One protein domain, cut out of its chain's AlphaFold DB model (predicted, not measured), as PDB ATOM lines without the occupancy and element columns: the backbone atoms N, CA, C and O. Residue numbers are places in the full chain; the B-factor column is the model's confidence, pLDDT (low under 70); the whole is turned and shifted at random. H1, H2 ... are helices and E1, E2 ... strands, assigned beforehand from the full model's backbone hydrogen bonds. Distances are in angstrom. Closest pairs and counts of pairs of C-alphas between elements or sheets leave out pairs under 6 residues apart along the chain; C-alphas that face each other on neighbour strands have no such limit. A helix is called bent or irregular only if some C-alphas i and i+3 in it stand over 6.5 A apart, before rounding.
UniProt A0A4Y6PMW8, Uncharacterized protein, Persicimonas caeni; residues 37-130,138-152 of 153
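Overview. This is residues 37 to 130 and 138 to 152 of the 153 residues of an uncharacterized protein of Persicimonas caeni (UniProt A0A4Y6PMW8). A twisted sheet of four antiparallel strands has helix H3 running along one face, while helix H5 packs on its edge strand E2. H1 sits off the end of the sheet where E1 ends and E4 begins, short H2 is near H1 and H3, and residues 123 to 129, most of them in H4, stick out as a small arm. The 109 printed residues hold five named helices and four named strands, in the order E1 H1 H2 E2 E3 H3 E4 H4 H5; the sheet runs E2 E3 E1 E4, and the class is mixed, helices and strands. The whole is compact, with a radius of gyration of the C-alphas of 14.8 A and spans of 45 by 31 by 26 A.

Along the chain. Find C-alpha 37 at (8.252, -28.647, -7.929); from there E1, residues 37 to 45, runs 26.1 A to C-alpha 45 at (-15.479, -33.800, 1.731). Beside it look for E3, residues 84 to 92, 25.4 A, and E4, residues 111 to 118, 21.1 A; E2 is residues 73 to 80, 20.3 A. H3, residues 93 to 104, is 17.9 A long and irregular: C-alphas 94 and 97 are 7.0 A apart. H1 is residues 51 to 60, 14.3 A, H2 residues 63 to 66, and H4 residues 122 to 127. H5, residues 138 to 151, runs 20.7 A to C-alpha 151 at (-15.447, -20.610, -15.202).

Arrangement. Start at the sheet: E1 and E4 are antiparallel, with N 42 and O 114 2.8 A apart, within hydrogen-bond range. On the other side of E1, E3 is antiparallel to it, with N 41 and O 87 at 2.8 A. E2 and E3 form a hairpin, with N 86 and O 78 at 2.8 A. H3 is on the sheet at a height of 8.9 A, in two layers, a helix on one face of a sheet; it runs along E1 at 3 degrees on the local plane. E1, H1 H2, E2 and E3, H3, E4 are split strand-helix-strand units, same-way strands with another strand between them, both with right-handed crossovers. H5 is on the sheet too; its closest C-alphas to E2 are Thr 143 and Ser 76, 6.8 A. H2 is close to H1 but not clearly touching, with C-alphas 64 and 58 closest at 5.8 A. H1 is only just not on the sheet, with 4 pairs of C-alphas within 10 A. Every O i to N i+4 pair is within hydrogen-bond range in H1 and H4, against 6 of 8 in H3 and 9 of 10 in H5; H2 is too short for one.

Size, cuts and confidence. The C-alphas farthest apart, Glu 60 and Gly 129, are 47.1 A apart. Residues 131 to 137 are not printed, and C-alphas 130 and 138 are 19.9 A apart across that cut. Of the links printed whole, none is long. The mean pLDDT of the printed part is 85.9; residues 138 to 152 are under 70.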
ATOM      1  N   THR A  37       8.668 -27.554  -8.809       90.88
ATOM      2  CA  THR A  37       8.252 -28.647  -7.929       90.88
ATOM      3  C   THR A  37       6.777 -28.948  -8.131       90.88
ATOM      4  O   THR A  37       6.015 -28.091  -8.591       90.88
ATOM      5  N   PHE A  38       6.370 -30.157  -7.749       94.81
ATOM      6  CA  PHE A  38       4.971 -30.551  -7.745       94.81
ATOM      7  C   PHE A  38       4.395 -30.545  -6.330       94.81
ATOM      8  O   PHE A  38       5.079 -30.824  -5.341       94.81
ATOM      9  N   VAL A  39       3.120 -30.185  -6.238       96.00
ATOM     10  CA  VAL A  39       2.339 -30.229  -5.003       96.00
ATOM     11  C   VAL A  39       0.967 -30.798  -5.328       96.00
ATOM     12  O   VAL A  39       0.347 -30.413  -6.315       96.00
ATOM     13  N   THR A  40       0.471 -31.700  -4.493       96.88
ATOM     14  CA  THR A  40      -0.867 -32.274  -4.623       96.88
ATOM     15  C   THR A  40      -1.767 -31.737  -3.517       96.88
ATOM     16  O   THR A  40      -1.512 -31.963  -2.335       96.88
ATOM     17  N   LEU A  41      -2.833 -31.042  -3.901       96.56
ATOM     18  CA  LEU A  41      -3.911 -30.611  -3.019       96.56
ATOM     19  C   LEU A  41      -5.074 -31.599  -3.122       96.56
ATOM     20  O   LEU A  41      -5.582 -31.859  -4.210       96.56
ATOM     21  N   VAL A  42      -5.517 -32.125  -1.986       96.38
ATOM     22  CA  VAL A  42      -6.718 -32.955  -1.877       96.38
ATOM     23  C   VAL A  42      -7.781 -32.178  -1.116       96.38
ATOM     24  O   VAL A  42      -7.566 -31.824   0.038       96.38
ATOM     25  N   LEU A  43      -8.926 -31.930  -1.744       95.19
ATOM     26  CA  LEU A  43     -10.112 -31.358  -1.107       95.19
ATOM     27  C   LEU A  43     -11.071 -32.499  -0.774       95.19
ATOM     28  O   LEU A  43     -11.909 -32.886  -1.596       95.19
ATOM     29  N   HIS A  44     -10.900 -33.079   0.412       93.94
ATOM     30  CA  HIS A  44     -11.751 -34.163   0.888       93.94
ATOM     31  C   HIS A  44     -13.053 -33.598   1.459       93.94
ATOM     32  O   HIS A  44     -13.017 -32.635   2.215       93.94
ATOM     33  N   GLN A  45     -14.200 -34.186   1.130       90.62
ATOM     34  CA  GLN A  45     -15.479 -33.800   1.731       90.62
ATOM     35  C   GLN A  45     -15.807 -34.767   2.872       90.62
ATOM     36  O   GLN A  45     -15.911 -35.971   2.641       90.62
ATOM     37  N   LYS A  46     -16.016 -34.254   4.090       89.06
ATOM     38  CA  LYS A  46     -16.406 -35.064   5.264       89.06
ATOM     39  C   LYS A  46     -17.738 -35.782   5.052       89.06
ATOM     40  O   LYS A  46     -17.975 -36.854   5.605       89.06
ATOM     41  N   LYS A  47     -18.613 -35.172   4.256       85.62
ATOM     42  CA  LYS A  47     -19.919 -35.686   3.870       85.62
ATOM     43  C   LYS A  47     -20.034 -35.618   2.356       85.62
ATOM     44  O   LYS A  47     -19.652 -34.623   1.756       85.62
ATOM     45  N   ALA A  48     -20.587 -36.664   1.750       80.75
ATOM     46  CA  ALA A  48     -20.896 -36.639   0.329       80.75
ATOM     47  C   ALA A  48     -21.978 -35.583   0.058       80.75
ATOM     48  O   ALA A  48     -23.127 -35.735   0.484       80.75
ATOM     49  N   GLU A  49     -21.592 -34.521  -0.642       81.00
ATOM     50  CA  GLU A  49     -22.482 -33.435  -1.039       81.00
ATOM     51  C   GLU A  49     -22.713 -33.441  -2.553       81.00
ATOM     52  O   GLU A  49     -21.999 -34.086  -3.324       81.00
ATOM     53  N   SER A  50     -23.742 -32.720  -3.003       88.06
ATOM     54  CA  SER A  50     -23.947 -32.510  -4.438       88.06
ATOM     55  C   SER A  50     -22.846 -31.615  -5.020       88.06
ATOM     56  O   SER A  50     -22.304 -30.753  -4.330       88.06
ATOM     57  N   LEU A  51     -22.564 -31.754  -6.319       86.06
ATOM     58  CA  LEU A  51     -21.595 -30.891  -7.006       86.06
ATOM     59  C   LEU A  51     -21.969 -29.398  -6.924       86.06
ATOM     60  O   LEU A  51     -21.082 -28.553  -6.877       86.06
ATOM     61  N   VAL A  52     -23.268 -29.076  -6.903       88.69
ATOM     62  CA  VAL A  52     -23.757 -27.692  -6.775       88.69
ATOM     63  C   VAL A  52     -23.381 -27.119  -5.410       88.69
ATOM     64  O   VAL A  52     -22.707 -26.097  -5.363       88.69
ATOM     65  N   ALA A  53     -23.721 -27.827  -4.330       89.25
ATOM     66  CA  ALA A  53     -23.390 -27.418  -2.963       89.25
ATOM     67  C   ALA A  53     -21.872 -27.270  -2.760       89.25
ATOM     68  O   ALA A  53     -21.407 -26.272  -2.218       89.25
ATOM     69  N   PHE A  54     -21.080 -28.203  -3.299       88.75
ATOM     70  CA  PHE A  54     -19.621 -28.097  -3.253       88.75
ATOM     71  C   PHE A  54     -19.099 -26.833  -3.952       88.75
ATOM     72  O   PHE A  54     -18.231 -26.145  -3.419       88.75
ATOM     73  N   LYS A  55     -19.625 -26.505  -5.140       89.56
ATOM     74  CA  LYS A  55     -19.245 -25.281  -5.860       89.56
ATOM     75  C   LYS A  55     -19.623 -24.022  -5.080       89.56
ATOM     76  O   LYS A  55     -18.828 -23.089  -5.036       89.56
ATOM     77  N   GLU A  56     -20.810 -23.996  -4.483       92.56
ATOM     78  CA  GLU A  56     -21.254 -22.885  -3.637       92.56
ATOM     79  C   GLU A  56     -20.314 -22.704  -2.445       92.56
ATOM     80  O   GLU A  56     -19.808 -21.607  -2.239       92.56
ATOM     81  N   GLN A  57     -19.947 -23.787  -1.762       92.44
ATOM     82  CA  GLN A  57     -19.002 -23.749  -0.647       92.44
ATOM     83  C   GLN A  57     -17.611 -23.231  -1.058       92.44
ATOM     84  O   GLN A  57     -17.019 -22.423  -0.342       92.44
ATOM     85  N   LEU A  58     -17.086 -23.648  -2.221       93.19
ATOM     86  CA  LEU A  58     -15.818 -23.125  -2.763       93.19
ATOM     87  C   LEU A  58     -15.885 -21.639  -3.144       93.19
ATOM     88  O   LEU A  58     -14.855 -20.963  -3.197       93.19
ATOM     89  N   LYS A  59     -17.075 -21.130  -3.460       93.19
ATOM     90  CA  LYS A  59     -17.293 -19.708  -3.729       93.19
ATOM     91  C   LYS A  59     -17.413 -18.923  -2.425       93.19
ATOM     92  O   LYS A  59     -16.758 -17.901  -2.274       93.19
ATOM     93  N   GLU A  60     -18.208 -19.414  -1.479       93.62
ATOM     94  CA  GLU A  60     -18.437 -18.785  -0.172       93.62
ATOM     95  C   GLU A  60     -17.148 -18.625   0.638       93.62
ATOM     96  O   GLU A  60     -16.950 -17.600   1.284       93.62
ATOM     97  N   ASN A  61     -16.240 -19.602   0.566       93.25
ATOM     98  CA  ASN A  61     -14.935 -19.516   1.225       93.25
ATOM     99  C   ASN A  61     -13.861 -18.787   0.387       93.25
ATOM    100  O   ASN A  61     -12.687 -18.787   0.758       93.25
ATOM    101  N   GLY A  62     -14.233 -18.205  -0.758       93.31
ATOM    102  CA  GLY A  62     -13.341 -17.451  -1.641       93.31
ATOM    103  C   GLY A  62     -12.266 -18.291  -2.339       93.31
ATOM    104  O   GLY A  62     -11.313 -17.738  -2.890       93.31
ATOM    105  N   PHE A  63     -12.335 -19.627  -2.305       94.12
ATOM    106  CA  PHE A  63     -11.348 -20.494  -2.959       94.12
ATOM    107  C   PHE A  63     -11.343 -20.338  -4.472       94.12
ATOM    108  O   PHE A  63     -10.268 -20.232  -5.053       94.12
ATOM    109  N   GLN A  64     -12.517 -20.247  -5.097       90.69
ATOM    110  CA  GLN A  64     -12.613 -20.082  -6.549       90.69
ATOM    111  C   GLN A  64     -11.886 -18.823  -7.061       90.69
ATOM    112  O   GLN A  64     -11.412 -18.814  -8.192       90.69
ATOM    113  N   GLU A  65     -11.797 -17.769  -6.247       92.00
ATOM    114  CA  GLU A  65     -11.244 -16.475  -6.660       92.00
ATOM    115  C   GLU A  65      -9.731 -16.371  -6.451       92.00
ATOM    116  O   GLU A  65      -9.048 -15.793  -7.292       92.00
ATOM    117  N   ALA A  66      -9.191 -16.930  -5.363       92.81
ATOM    118  CA  ALA A  66      -7.754 -16.818  -5.074       92.81
ATOM    119  C   ALA A  66      -6.929 -18.059  -5.446       92.81
ATOM    120  O   ALA A  66      -5.714 -18.055  -5.256       92.81
ATOM    121  N   PHE A  67      -7.559 -19.125  -5.952       94.56
ATOM    122  CA  PHE A  67      -6.857 -20.321  -6.403       94.56
ATOM    123  C   PHE A  67      -7.002 -20.536  -7.919       94.56
ATOM    124  O   PHE A  67      -8.122 -20.538  -8.432       94.56
ATOM    125  N   PRO A  68      -5.903 -20.823  -8.641       95.00
ATOM    126  CA  PRO A  68      -4.526 -20.905  -8.155       95.00
ATOM    127  C   PRO A  68      -3.899 -19.507  -7.958       95.00
ATOM    128  O   PRO A  68      -4.272 -18.575  -8.671       95.00
ATOM    129  N   PRO A  69      -2.924 -19.353  -7.041       95.00
ATOM    130  CA  PRO A  69      -2.132 -18.129  -6.941       95.00
ATOM    131  C   PRO A  69      -1.338 -17.835  -8.220       95.00
ATOM    132  O   PRO A  69      -1.092 -18.717  -9.050       95.00
ATOM    133  N   GLU A  70      -0.870 -16.596  -8.363       93.75
ATOM    134  CA  GLU A  70      -0.082 -16.193  -9.525       93.75
ATOM    135  C   GLU A  70       1.229 -16.993  -9.619       93.75
ATOM    136  O   GLU A  70       1.972 -17.141  -8.645       93.75
ATOM    137  N   GLY A  71       1.546 -17.491 -10.817       91.88
ATOM    138  CA  GLY A  71       2.751 -18.289 -11.062       91.88
ATOM    139  C   GLY A  71       2.638 -19.756 -10.631       91.88
ATOM    140  O   GLY A  71       3.646 -20.464 -10.638       91.88
ATOM    141  N   VAL A  72       1.435 -20.220 -10.274       94.81
ATOM    142  CA  VAL A  72       1.128 -21.629  -9.997       94.81
ATOM    143  C   VAL A  72       0.320 -22.216 -11.155       94.81
ATOM    144  O   VAL A  72      -0.748 -21.724 -11.512       94.81
ATOM    145  N   GLU A  73       0.819 -23.299 -11.740       93.31
ATOM    146  CA  GLU A  73       0.156 -24.027 -12.819       93.31
ATOM    147  C   GLU A  73      -0.657 -25.198 -12.255       93.31
ATOM    148  O   GLU A  73      -0.143 -26.002 -11.479       93.31
ATOM    149  N   ILE A  74      -1.911 -25.349 -12.692       94.12
ATOM    150  CA  ILE A  74      -2.691 -26.573 -12.464       94.12
ATOM    151  C   ILE A  74      -2.364 -27.566 -13.582       94.12
ATOM    152  O   ILE A  74      -2.770 -27.370 -14.728       94.12
ATOM    153  N   VAL A  75      -1.666 -28.643 -13.228       91.19
ATOM    154  CA  VAL A  75      -1.282 -29.730 -14.140       91.19
ATOM    155  C   VAL A  75      -2.452 -30.682 -14.363       91.19
ATOM    156  O   VAL A  75      -2.724 -31.084 -15.490       91.19
ATOM    157  N   SER A  76      -3.168 -31.032 -13.293       89.44
ATOM    158  CA  SER A  76      -4.358 -31.879 -13.369       89.44
ATOM    159  C   SER A  76      -5.341 -31.565 -12.247       89.44
ATOM    160  O   SER A  76      -4.954 -31.138 -11.159       89.44
ATOM    161  N   TRP A  77      -6.629 -31.781 -12.515       93.00
ATOM    162  CA  TRP A  77      -7.694 -31.704 -11.518       93.00
ATOM    163  C   TRP A  77      -8.689 -32.830 -11.770       93.00
ATOM    164  O   TRP A  77      -9.435 -32.807 -12.748       93.00
ATOM    165  N   THR A  78      -8.730 -33.789 -10.853       90.75
ATOM    166  CA  THR A  78      -9.600 -34.963 -10.940       90.75
ATOM    167  C   THR A  78     -10.562 -34.992  -9.763       90.75
ATOM    168  O   THR A  78     -10.155 -34.864  -8.612       90.75
ATOM    169  N   GLY A  79     -11.854 -35.162 -10.043       89.50
ATOM    170  CA  GLY A  79     -12.842 -35.514  -9.026       89.50
ATOM    171  C   GLY A  79     -12.877 -37.028  -8.850       89.50
ATOM    172  O   GLY A  79     -13.245 -37.739  -9.782       89.50
ATOM    173  N   SER A  80     -12.501 -37.514  -7.671       81.44
ATOM    174  CA  SER A  80     -12.466 -38.942  -7.359       81.44
ATOM    175  C   SER A  80     -13.515 -39.267  -6.303       81.44
ATOM    176  O   SER A  80     -13.498 -38.706  -5.204       81.44
ATOM    177  N   LEU A  81     -14.419 -40.201  -6.612       79.25
ATOM    178  CA  LEU A  81     -15.429 -40.665  -5.660       79.25
ATOM    179  C   LEU A  81     -14.736 -41.219  -4.399       79.25
ATOM    180  O   LEU A  81     -13.871 -42.086  -4.494       79.25
ATOM    181  N   GLY A  82     -15.086 -40.696  -3.222       82.44
ATOM    182  CA  GLY A  82     -14.533 -41.114  -1.926       82.44
ATOM    183  C   GLY A  82     -13.236 -40.416  -1.499       82.44
ATOM    184  O   GLY A  82     -13.066 -40.154  -0.312       82.44
ATOM    185  N   LEU A  83     -12.344 -40.054  -2.429       86.94
ATOM    186  CA  LEU A  83     -11.122 -39.305  -2.090       86.94
ATOM    187  C   LEU A  83     -11.373 -37.790  -2.038       86.94
ATOM    188  O   LEU A  83     -10.810 -37.105  -1.187       86.94
ATOM    189  N   GLY A  84     -12.257 -37.286  -2.903       90.50
ATOM    190  CA  GLY A  84     -12.509 -35.861  -3.101       90.50
ATOM    191  C   GLY A  84     -11.860 -35.342  -4.383       90.50
ATOM    192  O   GLY A  84     -11.550 -36.112  -5.298       90.50
ATOM    193  N   HIS A  85     -11.657 -34.028  -4.467       93.25
ATOM    194  CA  HIS A  85     -10.952 -33.432  -5.601       93.25
ATOM    195  C   HIS A  85      -9.443 -33.490  -5.376       93.25
ATOM    196  O   HIS A  85      -8.950 -32.983  -4.373       93.25
ATOM    197  N   VAL A  86      -8.718 -34.084  -6.318       95.00
ATOM    198  CA  VAL A  86      -7.257 -34.158  -6.326       95.00
ATOM    199  C   VAL A  86      -6.733 -33.208  -7.390       95.00
ATOM    200  O   VAL A  86      -7.061 -33.343  -8.568       95.00
ATOM    201  N   ILE A  87      -5.929 -32.245  -6.964       95.50
ATOM    202  CA  ILE A  87      -5.410 -31.166  -7.795       95.50
ATOM    203  C   ILE A  87      -3.888 -31.247  -7.753       95.50
ATOM    204  O   ILE A  87      -3.291 -31.157  -6.682       95.50
ATOM    205  N   THR A  88      -3.258 -31.426  -8.909       95.00
ATOM    206  CA  THR A  88      -1.799 -31.428  -9.037       95.00
ATOM    207  C   THR A  88      -1.338 -30.075  -9.542       95.00
ATOM    208  O   THR A  88      -1.791 -29.606 -10.586       95.00
ATOM    209  N   LEU A  89      -0.424 -29.466  -8.801       95.25
ATOM    210  CA  LEU A  89       0.141 -28.157  -9.070       95.25
ATOM    211  C   LEU A  89       1.603 -28.289  -9.471       95.25
ATOM    212  O   LEU A  89       2.325 -29.102  -8.897       95.25
ATOM    213  N   ARG A  90       2.037 -27.446 -10.403       93.88
ATOM    214  CA  ARG A  90       3.442 -27.194 -10.718       93.88
ATOM    215  C   ARG A  90       3.747 -25.737 -10.409       93.88
ATOM    216  O   ARG A  90       3.033 -24.838 -10.844       93.88
ATOM    217  N   LEU A  91       4.794 -25.502  -9.632       94.12
ATOM    218  CA  LEU A  91       5.159 -24.165  -9.178       94.12
ATOM    219  C   LEU A  91       6.655 -24.079  -8.862       94.12
ATOM    220  O   LEU A  91       7.277 -25.101  -8.565       94.12
ATOM    221  N   PRO A  92       7.252 -22.879  -8.869       93.81
ATOM    222  CA  PRO A  92       8.555 -22.667  -8.253       93.81
ATOM    223  C   PRO A  92       8.514 -23.001  -6.755       93.81
ATOM    224  O   PRO A  92       7.535 -22.696  -6.075       93.81
ATOM    225  N   THR A  93       9.589 -23.564  -6.197       91.50
ATOM    226  CA  THR A  93       9.631 -23.953  -4.769       91.50
ATOM    227  C   THR A  93       9.308 -22.797  -3.813       91.50
ATOM    228  O   THR A  93       8.655 -23.005  -2.792       91.50
ATOM    229  N   TYR A  94       9.695 -21.562  -4.152       92.56
ATOM    230  CA  TYR A  94       9.430 -20.382  -3.321       92.56
ATOM    231  C   TYR A  94       7.944 -19.980  -3.257       92.56
ATOM    232  O   TYR A  94       7.583 -19.178  -2.402       92.56
ATOM    233  N   LYS A  95       7.080 -20.535  -4.119       94.38
ATOM    234  CA  LYS A  95       5.626 -20.289  -4.132       94.38
ATOM    235  C   LYS A  95       4.830 -21.245  -3.231       94.38
ATOM    236  O   LYS A  95       3.633 -21.043  -3.043       94.38
ATOM    237  N   ILE A  96       5.459 -22.269  -2.639       94.62
ATOM    238  CA  ILE A  96       4.781 -23.196  -1.710       94.62
ATOM    239  C   ILE A  96       4.086 -22.459  -0.547       94.62
ATOM    240  O   ILE A  96       2.949 -22.824  -0.238       94.62
ATOM    241  N   PRO A  97       4.705 -21.451   0.106       95.31
ATOM    242  CA  PRO A  97       4.056 -20.721   1.194       95.31
ATOM    243  C   PRO A  97       2.783 -19.994   0.757       95.31
ATOM    244  O   PRO A  97       1.810 -20.023   1.491       95.31
ATOM    245  N   GLU A  98       2.756 -19.422  -0.447       95.88
ATOM    246  CA  GLU A  98       1.589 -18.705  -0.980       95.88
ATOM    247  C   GLU A  98       0.427 -19.663  -1.278       95.88
ATOM    248  O   GLU A  98      -0.722 -19.393  -0.934       95.88
ATOM    249  N   VAL A  99       0.722 -20.845  -1.835       96.12
ATOM    250  CA  VAL A  99      -0.287 -21.909  -1.977       96.12
ATOM    251  C   VAL A  99      -0.816 -22.322  -0.608       96.12
ATOM    252  O   VAL A  99      -2.023 -22.458  -0.432       96.12
ATOM    253  N   ARG A 100       0.071 -22.522   0.369       95.88
ATOM    254  CA  ARG A 100      -0.313 -22.889   1.733       95.88
ATOM    255  C   ARG A 100      -1.180 -21.817   2.385       95.88
ATOM    256  O   ARG A 100      -2.182 -22.179   2.980       95.88
ATOM    257  N   GLU A 101      -0.834 -20.545   2.244       95.88
ATOM    258  CA  GLU A 101      -1.595 -19.413   2.777       95.88
ATOM    259  C   GLU A 101      -3.016 -19.392   2.213       95.88
ATOM    260  O   GLU A 101      -3.978 -19.359   2.975       95.88
ATOM    261  N   VAL A 102      -3.166 -19.552   0.892       95.25
ATOM    262  CA  VAL A 102      -4.486 -19.710   0.269       95.25
ATOM    263  C   VAL A 102      -5.257 -20.878   0.891       95.25
ATOM    264  O   VAL A 102      -6.473 -20.801   1.058       95.25
ATOM    265  N   ILE A 103      -4.590 -21.955   1.290       94.88
ATOM    266  CA  ILE A 103      -5.273 -23.062   1.956       94.88
ATOM    267  C   ILE A 103      -5.587 -22.776   3.432       94.88
ATOM    268  O   ILE A 103      -6.671 -23.113   3.896       94.88
ATOM    269  N   GLU A 104      -4.682 -22.162   4.182       94.00
ATOM    270  CA  GLU A 104      -4.798 -21.987   5.634       94.00
ATOM    271  C   GLU A 104      -5.704 -20.808   6.035       94.00
ATOM    272  O   GLU A 104      -6.338 -20.872   7.086       94.00
ATOM    273  N   ASP A 105      -5.843 -19.784   5.190       91.88
ATOM    274  CA  ASP A 105      -6.635 -18.571   5.473       91.88
ATOM    275  C   ASP A 105      -8.163 -18.770   5.343       91.88
ATOM    276  O   ASP A 105      -8.970 -17.879   5.610       91.88
ATOM    277  N   ARG A 106      -8.607 -19.959   4.924       92.56
ATOM    278  CA  ARG A 106     -10.006 -20.210   4.553       92.56
ATOM    279  C   ARG A 106     -10.796 -20.963   5.611       92.56
ATOM    280  O   ARG A 106     -10.321 -21.888   6.266       92.56
ATOM    281  N   GLN A 107     -12.080 -20.621   5.697       93.50
ATOM    282  CA  GLN A 107     -13.059 -21.358   6.490       93.50
ATOM    283  C   GLN A 107     -13.663 -22.485   5.644       93.50
ATOM    284  O   GLN A 107     -14.546 -22.264   4.820       93.50
ATOM    285  N   TRP A 108     -13.167 -23.710   5.829       92.38
ATOM    286  CA  TRP A 108     -13.487 -24.829   4.933       92.38
ATOM    287  C   TRP A 108     -14.787 -25.576   5.225       92.38
ATOM    288  O   TRP A 108     -15.271 -26.286   4.349       92.38
ATOM    289  N   GLY A 109     -15.361 -25.448   6.423       91.38
ATOM    290  CA  GLY A 109     -16.573 -26.179   6.812       91.38
ATOM    291  C   GLY A 109     -16.421 -27.703   6.680       91.38
ATOM    292  O   GLY A 109     -15.616 -28.331   7.382       91.38
ATOM    293  N   ASP A 110     -17.207 -28.295   5.778       91.38
ATOM    294  CA  ASP A 110     -17.228 -29.738   5.503       91.38
ATOM    295  C   ASP A 110     -16.153 -30.221   4.520       91.38
ATOM    296  O   ASP A 110     -16.015 -31.425   4.297       91.38
ATOM    297  N   ILE A 111     -15.348 -29.307   3.977       93.31
ATOM    298  CA  ILE A 111     -14.161 -29.648   3.195       93.31
ATOM    299  C   ILE A 111     -12.953 -29.718   4.139       93.31
ATOM    300  O   ILE A 111     -12.796 -28.914   5.054       93.31
ATOM    301  N   GLU A 112     -12.085 -30.696   3.926       94.50
ATOM    302  CA  GLU A 112     -10.809 -30.856   4.613       94.50
ATOM    303  C   GLU A 112      -9.690 -30.825   3.563       94.50
ATOM    304  O   GLU A 112      -9.428 -31.841   2.905       94.50
ATOM    305  N   PRO A 113      -9.050 -29.664   3.346       95.75
ATOM    306  CA  PRO A 113      -7.945 -29.560   2.408       95.75
ATOM    307  C   PRO A 113      -6.682 -30.207   2.987       95.75
ATOM    308  O   PRO A 113      -6.336 -30.020   4.153       95.75
ATOM    309  N   LYS A 114      -5.951 -30.947   2.153       95.25
ATOM    310  CA  LYS A 114      -4.659 -31.548   2.501       95.25
ATOM    311  C   LYS A 114      -3.653 -31.277   1.406       95.25
ATOM    312  O   LYS A 114      -3.894 -31.603   0.247       95.25
ATOM    313  N   LEU A 115      -2.527 -30.686   1.785       95.38
ATOM    314  CA  LEU A 115      -1.445 -30.349   0.873       95.38
ATOM    315  C   LEU A 115      -0.292 -31.339   1.053       95.38
ATOM    316  O   LEU A 115       0.232 -31.496   2.156       95.38
ATOM    317  N   TYR A 116       0.113 -31.979  -0.036       95.19
ATOM    318  CA  TYR A 116       1.184 -32.966  -0.074       95.19
ATOM    319  C   TYR A 116       2.270 -32.514  -1.044       95.19
ATOM    320  O   TYR A 116       1.972 -32.072  -2.151       95.19
ATOM    321  N   SER A 117       3.536 -32.662  -0.659       91.94
ATOM    322  CA  SER A 117       4.625 -32.565  -1.633       91.94
ATOM    323  C   SER A 117       4.526 -33.748  -2.590       91.94
ATOM    324  O   SER A 117       4.355 -34.883  -2.144       91.94
ATOM    325  N   SER A 118       4.664 -33.498  -3.885       88.88
ATOM    326  CA  SER A 118       4.697 -34.546  -4.899       88.88
ATOM    327  C   SER A 118       5.855 -34.320  -5.866       88.88
ATOM    328  O   SER A 118       6.534 -33.293  -5.833       88.88
ATOM    329  N   TYR A 119       6.150 -35.326  -6.678       86.94
ATOM    330  CA  TYR A 119       7.194 -35.275  -7.692       86.94
ATOM    331  C   TYR A 119       6.741 -36.077  -8.907       86.94
ATOM    332  O   TYR A 119       5.906 -36.976  -8.786       86.94
ATOM    333  N   ASP A 120       7.276 -35.730 -10.073       84.88
ATOM    334  CA  ASP A 120       7.020 -36.484 -11.291       84.88
ATOM    335  C   ASP A 120       7.815 -37.795 -11.258       84.88
ATOM    336  O   ASP A 120       9.047 -37.800 -11.297       84.88
ATOM    337  N   PHE A 121       7.096 -38.906 -11.117       87.88
ATOM    338  CA  PHE A 121       7.682 -40.241 -11.048       87.88
ATOM    339  C   PHE A 121       7.835 -40.890 -12.425       87.88
ATOM    340  O   PHE A 121       8.574 -41.863 -12.562       87.88
ATOM    341  N   GLU A 122       7.166 -40.371 -13.455       86.06
ATOM    342  CA  GLU A 122       7.148 -40.991 -14.779       86.06
ATOM    343  C   GLU A 122       8.551 -41.122 -15.406       86.06
ATOM    344  O   GLU A 122       8.850 -42.196 -15.939       86.06
ATOM    345  N   PRO A 123       9.462 -40.129 -15.303       87.25
ATOM    346  CA  PRO A 123      10.824 -40.277 -15.813       87.25
ATOM    347  C   PRO A 123      11.575 -41.440 -15.159       87.25
ATOM    348  O   PRO A 123      12.235 -42.213 -15.850       87.25
ATOM    349  N   PHE A 124      11.437 -41.602 -13.840       89.69
ATOM    350  CA  PHE A 124      12.050 -42.712 -13.114       89.69
ATOM    351  C   PHE A 124      11.408 -44.054 -13.492       89.69
ATOM    352  O   PHE A 124      12.108 -45.043 -13.677       89.69
ATOM    353  N   TRP A 125      10.081 -44.092 -13.652       90.25
ATOM    354  CA  TRP A 125       9.363 -45.287 -14.097       90.25
ATOM    355  C   TRP A 125       9.852 -45.776 -15.466       90.25
ATOM    356  O   TRP A 125      10.095 -46.968 -15.651       90.25
ATOM    357  N   LYS A 126      10.054 -44.851 -16.410       90.50
ATOM    358  CA  LYS A 126      10.606 -45.155 -17.738       90.50
ATOM    359  C   LYS A 126      12.060 -45.624 -17.668       90.50
ATOM    360  O   LYS A 126      12.419 -46.551 -18.388       90.50
ATOM    361  N   ASP A 127      12.874 -45.031 -16.791       93.06
ATOM    362  CA  ASP A 127      14.275 -45.433 -16.584       93.06
ATOM    363  C   ASP A 127      14.396 -46.894 -16.117       93.06
ATOM    364  O   ASP A 127      15.239 -47.642 -16.609       93.06
ATOM    365  N   ILE A 128      13.475 -47.353 -15.262       95.06
ATOM    366  CA  ILE A 128      13.427 -48.756 -14.815       95.06
ATOM    367  C   ILE A 128      12.717 -49.706 -15.800       95.06
ATOM    368  O   ILE A 128      12.423 -50.849 -15.448       95.06
ATOM    369  N   GLY A 129      12.454 -49.262 -17.034       92.00
ATOM    370  CA  GLY A 129      11.862 -50.076 -18.104       92.00
ATOM    371  C   GLY A 129      10.334 -50.155 -18.084       92.00
ATOM    372  O   GLY A 129       9.755 -51.017 -18.741       92.00
ATOM    373  N   GLY A 130       9.671 -49.283 -17.325       90.31
ATOM    374  CA  GLY A 130       8.221 -49.185 -17.292       90.31
ATOM    375  C   GLY A 130       7.643 -48.539 -18.553       90.31
ATOM    376  O   GLY A 130       8.089 -47.482 -18.996       90.31
ATOM    377  N   VAL A 138      -6.361 -38.024 -23.757       50.69
ATOM    378  CA  VAL A 138      -7.383 -38.154 -22.688       50.69
ATOM    379  C   VAL A 138      -7.233 -37.082 -21.598       50.69
ATOM    380  O   VAL A 138      -8.216 -36.661 -20.983       50.69
ATOM    381  N   HIS A 139      -6.020 -36.570 -21.374       48.75
ATOM    382  CA  HIS A 139      -5.791 -35.513 -20.383       48.75
ATOM    383  C   HIS A 139      -6.293 -34.135 -20.825       48.75
ATOM    384  O   HIS A 139      -6.667 -33.329 -19.968       48.75
ATOM    385  N   GLN A 140      -6.377 -33.860 -22.131       46.41
ATOM    386  CA  GLN A 140      -6.891 -32.579 -22.614       46.41
ATOM    387  C   GLN A 140      -8.412 -32.477 -22.488       46.41
ATOM    388  O   GLN A 140      -8.903 -31.463 -21.995       46.41
ATOM    389  N   GLU A 141      -9.170 -33.513 -22.850       45.34
ATOM    390  CA  GLU A 141     -10.638 -33.428 -22.879       45.34
ATOM    391  C   GLU A 141     -11.249 -33.239 -21.479       45.34
ATOM    392  O   GLU A 141     -12.111 -32.377 -21.276       45.34
ATOM    393  N   TYR A 142     -10.740 -33.960 -20.475       50.12
ATOM    394  CA  TYR A 142     -11.209 -33.810 -19.094       50.12
ATOM    395  C   TYR A 142     -10.776 -32.481 -18.462       50.12
ATOM    396  O   TYR A 142     -11.577 -31.847 -17.775       50.12
ATOM    397  N   THR A 143      -9.554 -32.014 -18.734       53.12
ATOM    398  CA  THR A 143      -9.032 -30.734 -18.216       53.12
ATOM    399  C   THR A 143      -9.730 -29.522 -18.846       53.12
ATOM    400  O   THR A 143      -9.901 -28.486 -18.197       53.12
ATOM    401  N   VAL A 144     -10.148 -29.629 -20.110       51.03
ATOM    402  CA  VAL A 144     -10.906 -28.582 -20.812       51.03
ATOM    403  C   VAL A 144     -12.351 -28.531 -20.310       51.03
ATOM    404  O   VAL A 144     -12.859 -27.442 -20.033       51.03
ATOM    405  N   ASN A 145     -13.004 -29.681 -20.113       51.00
ATOM    406  CA  ASN A 145     -14.378 -29.731 -19.602       51.00
ATOM    407  C   ASN A 145     -14.488 -29.312 -18.126       51.00
ATOM    408  O   ASN A 145     -15.444 -28.623 -17.762       51.00
ATOM    409  N   SER A 146     -13.504 -29.641 -17.283       50.44
ATOM    410  CA  SER A 146     -13.491 -29.218 -15.875       50.44
ATOM    411  C   SER A 146     -13.234 -27.715 -15.710       50.44
ATOM    412  O   SER A 146     -13.940 -27.063 -14.939       50.44
ATOM    413  N   ARG A 147     -12.326 -27.118 -16.504       54.00
ATOM    414  CA  ARG A 147     -12.160 -25.651 -16.566       54.00
ATOM    415  C   ARG A 147     -13.443 -24.949 -17.011       54.00
ATOM    416  O   ARG A 147     -13.827 -23.944 -16.422       54.00
ATOM    417  N   ARG A 148     -14.161 -25.495 -17.995       53.19
ATOM    418  CA  ARG A 148     -15.436 -24.921 -18.458       53.19
ATOM    419  C   ARG A 148     -16.532 -24.951 -17.386       53.19
ATOM    420  O   ARG A 148     -17.341 -24.035 -17.336       53.19
ATOM    421  N   MET A 149     -16.547 -25.963 -16.514       49.12
ATOM    422  CA  MET A 149     -17.529 -26.078 -15.424       49.12
ATOM    423  C   MET A 149     -17.280 -25.132 -14.240       49.12
ATOM    424  O   MET A 149     -18.228 -24.840 -13.504       49.12
ATOM    425  N   LEU A 150     -16.046 -24.666 -14.039       48.34
ATOM    426  CA  LEU A 150     -15.677 -23.764 -12.938       48.34
ATOM    427  C   LEU A 150     -15.634 -22.281 -13.353       48.34
ATOM    428  O   LEU A 150     -15.737 -21.419 -12.489       48.34
ATOM    429  N   ILE A 151     -15.534 -21.983 -14.656       43.38
ATOM    430  CA  ILE A 151     -15.447 -20.610 -15.202       43.38
ATOM    431  C   ILE A 151     -16.759 -20.185 -15.913       43.38
ATOM    432  O   ILE A 151     -16.857 -19.083 -16.447       43.38
ATOM    433  N   ALA A 152     -17.790 -21.038 -15.945       31.81
ATOM    434  CA  ALA A 152     -19.106 -20.640 -16.454       31.81
ATOM    435  C   ALA A 152     -19.810 -19.688 -15.456       31.81
ATOM    436  O   ALA A 152     -19.801 -20.002 -14.260       31.81
TER     437      ALA A 152